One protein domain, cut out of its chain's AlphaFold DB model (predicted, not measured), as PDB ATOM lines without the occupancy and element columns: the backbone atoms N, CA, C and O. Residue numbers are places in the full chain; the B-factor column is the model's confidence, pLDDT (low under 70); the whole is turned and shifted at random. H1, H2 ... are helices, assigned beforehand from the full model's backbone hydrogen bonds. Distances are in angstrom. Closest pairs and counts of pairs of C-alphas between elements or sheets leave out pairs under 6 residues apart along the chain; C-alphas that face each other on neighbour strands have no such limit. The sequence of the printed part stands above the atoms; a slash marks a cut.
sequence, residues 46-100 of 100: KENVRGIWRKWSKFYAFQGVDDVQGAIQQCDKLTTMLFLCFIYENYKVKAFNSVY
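What this domain is: This is residues 46 to 100 of the 100 residues of an uncharacterized protein of Pseudogymnoascus sp. WSF 3629 (UniProt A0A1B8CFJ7). Two helices, H1 and H3, cross at nearly a right angle, with the short helix H2 near the far end of H1 and a tail, residues 92 to 100, sticking out. The printed part has 55 residues with three named helices, H1, H2 and H3 in that order, and no named strand: all helix. It is only just compact, close to loose, with a radius of gyration of the C-alphas of 12.0 A, and elongated, spanning 37 by 22 by 20 A.

Where its parts are: H1, residues 46 to 62, runs 24.3 A from C-alpha 46 at (26.948, 24.569, 1.923). H3, residues 77 to 90, runs 20.2 A to C-alpha 90 at (12.526, 9.826, 4.397). H2 is residues 68 to 73, 8.8 A.

How they stand to each other: H1 touches H3 with residues 55 to 59 alone, about perpendicular at 80 degrees; the closest C-alphas, of Phe 59 and Phe 83, are 6.4 A apart. H2 is close to H1 but not clearly touching, the closest C-alphas, of Tyr 60 and Val 68, being 6.8 A apart. H2 and H3 are apart. In H1, H2 and H3 every O i to N i+4 pair is within hydrogen-bond range.

The domain as a whole: The C-alphas farthest apart, of Asp 66 and Tyr 100, are 39.1 A apart. The printed part has no cut, and both links are tight. Residues 46 to 49 and 92 to 100 have pLDDT under 70.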
ATOM      1  N   LYS A  46      28.101  23.709   1.567       46.75
ATOM      2  CA  LYS A  46      26.948  24.569   1.923       46.75
ATOM      3  C   LYS A  46      25.596  23.937   1.631       46.75
ATOM      4  O   LYS A  46      24.635  24.210   2.350       46.75
ATOM      5  N   GLU A  47      25.535  23.071   0.628       49.66
ATOM      6  CA  GLU A  47      24.321  22.322   0.312       49.66
ATOM      7  C   GLU A  47      24.008  21.278   1.400       49.66
ATOM      8  O   GLU A  47      22.842  21.055   1.731       49.66
ATOM      9  N   ASN A  48      25.042  20.771   2.084       64.12
ATOM     10  CA  ASN A  48      24.890  19.800   3.166       64.12
ATOM     11  C   ASN A  48      24.415  20.426   4.484       64.12
ATOM     12  O   ASN A  48      23.421  19.964   5.033       64.12
ATOM     13  N   VAL A  49      25.028  21.505   4.988       69.25
ATOM     14  CA  VAL A  49      24.634  22.054   6.308       69.25
ATOM     15  C   VAL A  49      23.224  22.654   6.283       69.25
ATOM     16  O   VAL A  49      22.408  22.366   7.156       69.25
ATOM     17  N   ARG A  50      22.884  23.433   5.247       72.19
ATOM     18  CA  ARG A  50      21.526  23.985   5.099       72.19
ATOM     19  C   ARG A  50      20.498  22.889   4.812       72.19
ATOM     20  O   ARG A  50      19.355  22.982   5.255       72.19
ATOM     21  N   GLY A  51      20.898  21.851   4.074       78.00
ATOM     22  CA  GLY A  51      20.075  20.675   3.809       78.00
ATOM     23  C   GLY A  51      19.773  19.866   5.070       78.00
ATOM     24  O   GLY A  51      18.633  19.437   5.240       78.00
ATOM     25  N   ILE A  52      20.760  19.703   5.956       80.56
ATOM     26  CA  ILE A  52      20.602  19.083   7.278       80.56
ATOM     27  C   ILE A  52      19.669  19.935   8.138       80.56
ATOM     28  O   ILE A  52      18.698  19.401   8.657       80.56
ATOM     29  N   TRP A  53      19.875  21.255   8.199       81.00
ATOM     30  CA  TRP A  53      18.999  22.154   8.959       81.00
ATOM     31  C   TRP A  53      17.533  22.060   8.524       81.00
ATOM     32  O   TRP A  53      16.647  21.872   9.347       81.00
ATOM     33  N   ARG A  54      17.259  22.102   7.212       82.62
ATOM     34  CA  ARG A  54      15.890  21.942   6.686       82.62
ATOM     35  C   ARG A  54      15.268  20.595   7.050       82.62
ATOM     36  O   ARG A  54      14.068  20.532   7.299       82.62
ATOM     37  N   LYS A  55      16.055  19.516   7.040       87.75
ATOM     38  CA  LYS A  55      15.587  18.190   7.474       87.75
ATOM     39  C   LYS A  55      15.283  18.188   8.965       87.75
ATOM     40  O   LYS A  55      14.278  17.612   9.356       87.75
ATOM     41  N   TRP A  56      16.109  18.862   9.760       88.50
ATOM     42  CA  TRP A  56      15.925  18.999  11.201       88.50
ATOM     43  C   TRP A  56      14.628  19.745  11.530       88.50
ATOM     44  O   TRP A  56      13.823  19.263  12.317       88.50
ATOM     45  N   SER A  57      14.345  20.856  10.843       87.00
ATOM     46  CA  SER A  57      13.065  21.564  10.988       87.00
ATOM     47  C   SER A  57      11.864  20.685  10.617       87.00
ATOM     48  O   SER A  57      10.850  20.715  11.302       87.00
ATOM     49  N   LYS A  58      11.974  19.871   9.557       89.56
ATOM     50  CA  LYS A  58      10.915  18.919   9.176       89.56
ATOM     51  C   LYS A  58      10.723  17.803  10.200       89.56
ATOM     52  O   LYS A  58       9.594  17.385  10.413       89.56
ATOM     53  N   PHE A  59      11.806  17.329  10.807       92.19
ATOM     54  CA  PHE A  59      11.749  16.348  11.883       92.19
ATOM     55  C   PHE A  59      11.028  16.911  13.112       92.19
ATOM     56  O   PHE A  59      10.135  16.254  13.633       92.19
ATOM     57  N   TYR A  60      11.322  18.147  13.521       91.06
ATOM     58  CA  TYR A  60      10.577  18.776  14.615       91.06
ATOM     59  C   TYR A  60       9.109  19.015  14.282       91.06
ATOM     60  O   TYR A  60       8.253  18.712  15.106       91.06
ATOM     61  N   ALA A  61       8.798  19.449  13.059       90.12
ATOM     62  CA  ALA A  61       7.409  19.544  12.616       90.12
ATOM     63  C   ALA A  61       6.696  18.177  12.661       90.12
ATOM     64  O   ALA A  61       5.548  18.097  13.081       90.12
ATOM     65  N   PHE A  62       7.385  17.090  12.287       90.88
ATOM     66  CA  PHE A  62       6.871  15.722  12.408       90.88
ATOM     67  C   PHE A  62       6.630  15.305  13.869       90.88
ATOM     68  O   PHE A  62       5.657  14.613  14.150       90.88
ATOM     69  N   GLN A  63       7.470  15.755  14.803       90.31
ATOM     70  CA  GLN A  63       7.278  15.533  16.240       90.31
ATOM     71  C   GLN A  63       6.228  16.460  16.880       90.31
ATOM     72  O   GLN A  63       5.977  16.337  18.075       90.31
ATOM     73  N   GLY A  64       5.624  17.382  16.121       90.25
ATOM     74  CA  GLY A  64       4.692  18.376  16.661       90.25
ATOM     75  C   GLY A  64       5.367  19.417  17.562       90.25
ATOM     76  O   GLY A  64       4.749  19.914  18.497       90.25
ATOM     77  N   VAL A  65       6.648  19.710  17.324       88.75
ATOM     78  CA  VAL A  65       7.428  20.686  18.094       88.75
ATOM     79  C   VAL A  65       7.370  22.051  17.409       88.75
ATOM     80  O   VAL A  65       7.987  22.250  16.359       88.75
ATOM     81  N   ASP A  66       6.677  22.997  18.043       82.25
ATOM     82  CA  ASP A  66       6.544  24.373  17.545       82.25
ATOM     83  C   ASP A  66       7.746  25.258  17.926       82.25
ATOM     84  O   ASP A  66       8.220  26.060  17.116       82.25
ATOM     85  N   ASP A  67       8.304  25.082  19.134       85.38
ATOM     86  CA  ASP A  67       9.512  25.791  19.576       85.38
ATOM     87  C   ASP A  67      10.788  25.042  19.174       85.38
ATOM     88  O   ASP A  67      11.435  24.336  19.953       85.38
ATOM     89  N   VAL A  68      11.181  25.237  17.917       78.38
ATOM     90  CA  VAL A  68      12.421  24.683  17.362       78.38
ATOM     91  C   VAL A  68      13.660  25.179  18.116       78.38
ATOM     92  O   VAL A  68      14.639  24.444  18.229       78.38
ATOM     93  N   GLN A  69      13.655  26.414  18.627       78.62
ATOM     94  CA  GLN A  69      14.827  26.980  19.294       78.62
ATOM     95  C   GLN A  69      15.043  26.335  20.667       78.62
ATOM     96  O   GLN A  69      16.169  25.923  20.966       78.62
ATOM     97  N   GLY A  70      13.985  26.194  21.466       83.44
ATOM     98  CA  GLY A  70      14.024  25.469  22.736       83.44
ATOM     99  C   GLY A  70      14.372  23.994  22.547       83.44
ATOM    100  O   GLY A  70      15.233  23.462  23.252       83.44
ATOM    101  N   ALA A  71      13.810  23.352  21.523       81.81
ATOM    102  CA  ALA A  71      14.084  21.947  21.230       81.81
ATOM    103  C   ALA A  71      15.546  21.678  20.842       81.81
ATOM    104  O   ALA A  71      16.094  20.628  21.179       81.81
ATOM    105  N   ILE A  72      16.216  22.631  20.186       81.81
ATOM    106  CA  ILE A  72      17.654  22.525  19.890       81.81
ATOM    107  C   ILE A  72      18.491  22.657  21.160       81.81
ATOM    108  O   ILE A  72      19.475  21.937  21.314       81.81
ATOM    109  N   GLN A  73      18.120  23.556  22.075       82.50
ATOM    110  CA  GLN A  73      18.838  23.730  23.343       82.50
ATOM    111  C   GLN A  73      18.732  22.494  24.243       82.50
ATOM    112  O   GLN A  73      19.667  22.194  24.981       82.50
ATOM    113  N   GLN A  74      17.616  21.771  24.153       82.69
ATOM    114  CA  GLN A  74      17.355  20.537  24.895       82.69
ATOM    115  C   GLN A  74      17.721  19.273  24.106       82.69
ATOM    116  O   GLN A  74      17.436  18.165  24.555       82.69
ATOM    117  N   CYS A  75      18.337  19.419  22.927       87.31
ATOM    118  CA  CYS A  75      18.638  18.296  22.054       87.31
ATOM    119  C   CYS A  75      19.587  17.314  22.745       87.31
ATOM    120  O   CYS A  75      20.765  17.599  22.966       87.31
ATOM    121  N   ASP A  76      19.073  16.125  23.031       88.62
ATOM    122  CA  ASP A  76      19.819  15.056  23.663       88.62
ATOM    123  C   ASP A  76      20.276  13.996  22.644       88.62
ATOM    124  O   ASP A  76      20.044  14.069  21.425       88.62
ATOM    125  N   LYS A  77      20.981  12.983  23.154       91.31
ATOM    126  CA  LYS A  77      21.481  11.878  22.333       91.31
ATOM    127  C   LYS A  77      20.335  11.116  21.660       91.31
ATOM    128  O   LYS A  77      20.480  10.721  20.505       91.31
ATOM    129  N   LEU A  78      19.221  10.907  22.365       90.69
ATOM    130  CA  LEU A  78      18.072  10.167  21.845       90.69
ATOM    131  C   LEU A  78      17.414  10.921  20.686       90.69
ATOM    132  O   LEU A  78      17.216  10.346  19.619       90.69
ATOM    133  N   THR A  79      17.167  12.218  20.856       90.69
ATOM    134  CA  THR A  79      16.598  13.105  19.833       90.69
ATOM    135  C   THR A  79      17.468  13.122  18.582       90.69
ATOM    136  O   THR A  79      16.968  13.004  17.464       90.69
ATOM    137  N   THR A  80      18.789  13.174  18.764       90.94
ATOM    138  CA  THR A  80      19.742  13.104  17.650       90.94
ATOM    139  C   THR A  80      19.639  11.776  16.896       90.94
ATOM    140  O   THR A  80      19.643  11.767  15.666       90.94
ATOM    141  N   MET A  81      19.517  10.648  17.602       92.50
ATOM    142  CA  MET A  81      19.357   9.335  16.969       92.50
ATOM    143  C   MET A  81      18.028   9.218  16.214       92.50
ATOM    144  O   MET A  81      18.017   8.746  15.078       92.50
ATOM    145  N   LEU A  82      16.928   9.704  16.796       92.94
ATOM    146  CA  LEU A  82      15.616   9.734  16.143       92.94
ATOM    147  C   LEU A  82      15.646  10.567  14.859       92.94
ATOM    148  O   LEU A  82      15.115  10.141  13.835       92.94
ATOM    149  N   PHE A  83      16.327  11.712  14.885       91.88
ATOM    150  CA  PHE A  83      16.537  12.521  13.693       91.88
ATOM    151  C   PHE A  83      17.294  11.756  12.596       91.88
ATOM    152  O   PHE A  83      16.912  11.815  11.427       91.88
ATOM    153  N   LEU A  84      18.354  11.022  12.951       89.12
ATOM    154  CA  LEU A  84      19.102  10.218  11.982       89.12
ATOM    155  C   LEU A  84      18.218   9.128  11.361       89.12
ATOM    156  O   LEU A  84      18.205   9.013  10.135       89.12
ATOM    157  N   CYS A  85      17.439   8.395  12.164       89.19
ATOM    158  CA  CYS A  85      16.470   7.408  11.668       89.19
ATOM    159  C   CYS A  85      15.448   8.048  10.719       89.19
ATOM    160  O   CYS A  85      15.272   7.579   9.595       89.19
ATOM    161  N   PHE A  86      14.870   9.187  11.114       91.25
ATOM    162  CA  PHE A  86      13.948   9.949  10.276       91.25
ATOM    163  C   PHE A  86      14.575  10.320   8.926       91.25
ATOM    164  O   PHE A  86      13.918  10.215   7.888       91.25
ATOM    165  N   ILE A  87      15.851  10.726   8.902       88.31
ATOM    166  CA  ILE A  87      16.528  11.022   7.636       88.31
ATOM    167  C   ILE A  87      16.669   9.767   6.771       88.31
ATOM    168  O   ILE A  87      16.412   9.850   5.569       88.31
ATOM    169  N   TYR A  88      17.104   8.648   7.352       82.12
ATOM    170  CA  TYR A  88      17.303   7.395   6.619       82.12
ATOM    171  C   TYR A  88      16.014   6.888   5.970       82.12
ATOM    172  O   TYR A  88      16.052   6.428   4.832       82.12
ATOM    173  N   GLU A  89      14.884   7.013   6.662       86.19
ATOM    174  CA  GLU A  89      13.579   6.586   6.150       86.19
ATOM    175  C   GLU A  89      13.047   7.518   5.054       86.19
ATOM    176  O   GLU A  89      12.494   7.064   4.054       86.19
ATOM    177  N   ASN A  90      13.225   8.832   5.216       84.88
ATOM    178  CA  ASN A  90      12.526   9.826   4.397       84.88
ATOM    179  C   ASN A  90      13.365  10.405   3.250       84.88
ATOM    180  O   ASN A  90      12.836  11.100   2.378       84.88
ATOM    181  N   TYR A  91      14.677  10.165   3.226       81.88
ATOM    182  CA  TYR A  91      15.569  10.729   2.217       81.88
ATOM    183  C   TYR A  91      16.524   9.673   1.674       81.88
ATOM    184  O   TYR A  91      17.111   8.892   2.412       81.88
ATOM    185  N   LYS A  92      16.767   9.713   0.358       69.75
ATOM    186  CA  LYS A  92      17.827   8.917  -0.276       69.75
ATOM    187  C   LYS A  92      19.196   9.440   0.156       69.75
ATOM    188  O   LYS A  92      19.807  10.263  -0.530       69.75
ATOM    189  N   VAL A  93      19.673   8.967   1.298       65.44
ATOM    190  CA  VAL A  93      21.039   9.187   1.761       65.44
ATOM    191  C   VAL A  93      21.968   8.352   0.882       65.44
ATOM    192  O   VAL A  93      22.080   7.144   1.046       65.44
ATOM    193  N   LYS A  94      22.629   8.997  -0.084       57.56
ATOM    194  CA  LYS A  94      23.596   8.319  -0.968       57.56
ATOM    195  C   LYS A  94      24.983   8.157  -0.340       57.56
ATOM    196  O   LYS A  94      25.737   7.297  -0.773       57.56
ATOM    197  N   ALA A  95      25.320   8.991   0.643       54.69
ATOM    198  CA  ALA A  95      26.553   8.910   1.415       54.69
ATOM    199  C   ALA A  95      26.434   9.754   2.695       54.69
ATOM    200  O   ALA A  95      26.048  10.919   2.623       54.69
ATOM    201  N   PHE A  96      26.842   9.193   3.836       56.97
ATOM    202  CA  PHE A  96      27.321   9.955   5.008       56.97
ATOM    203  C   PHE A  96      28.853   9.851   5.152       56.97
ATOM    204  O   PHE A  96      29.417  10.248   6.165       56.97
ATOM    205  N   ASN A  97      29.506   9.260   4.149       48.91
ATOM    206  CA  ASN A  97      30.696   8.434   4.301       48.91
ATOM    207  C   ASN A  97      31.818   9.054   5.146       48.91
ATOM    208  O   ASN A  97      32.368  10.103   4.810       48.91
ATOM    209  N   SER A  98      32.255   8.272   6.138       39.62
ATOM    210  CA  SER A  98      33.668   7.922   6.248       39.62
ATOM    211  C   SER A  98      33.992   6.946   5.116       39.62
ATOM    212  O   SER A  98      33.301   5.944   4.957       39.62
ATOM    213  N   VAL A  99      35.010   7.253   4.317       34.31
ATOM    214  CA  VAL A  99      35.582   6.306   3.354       34.31
ATOM    215  C   VAL A  99      36.463   5.348   4.154       34.31
ATOM    216  O   VAL A  99      37.594   5.702   4.474       34.31
ATOM    217  N   TYR A 100      35.920   4.189   4.514       37.62
ATOM    218  CA  TYR A 100      36.693   2.997   4.856       37.62
ATOM    219  C   TYR A 100      36.044   1.794   4.189       37.62
ATOM    220  O   TYR A 100      34.802   1.685   4.288       37.62
TER     221      TYR A 100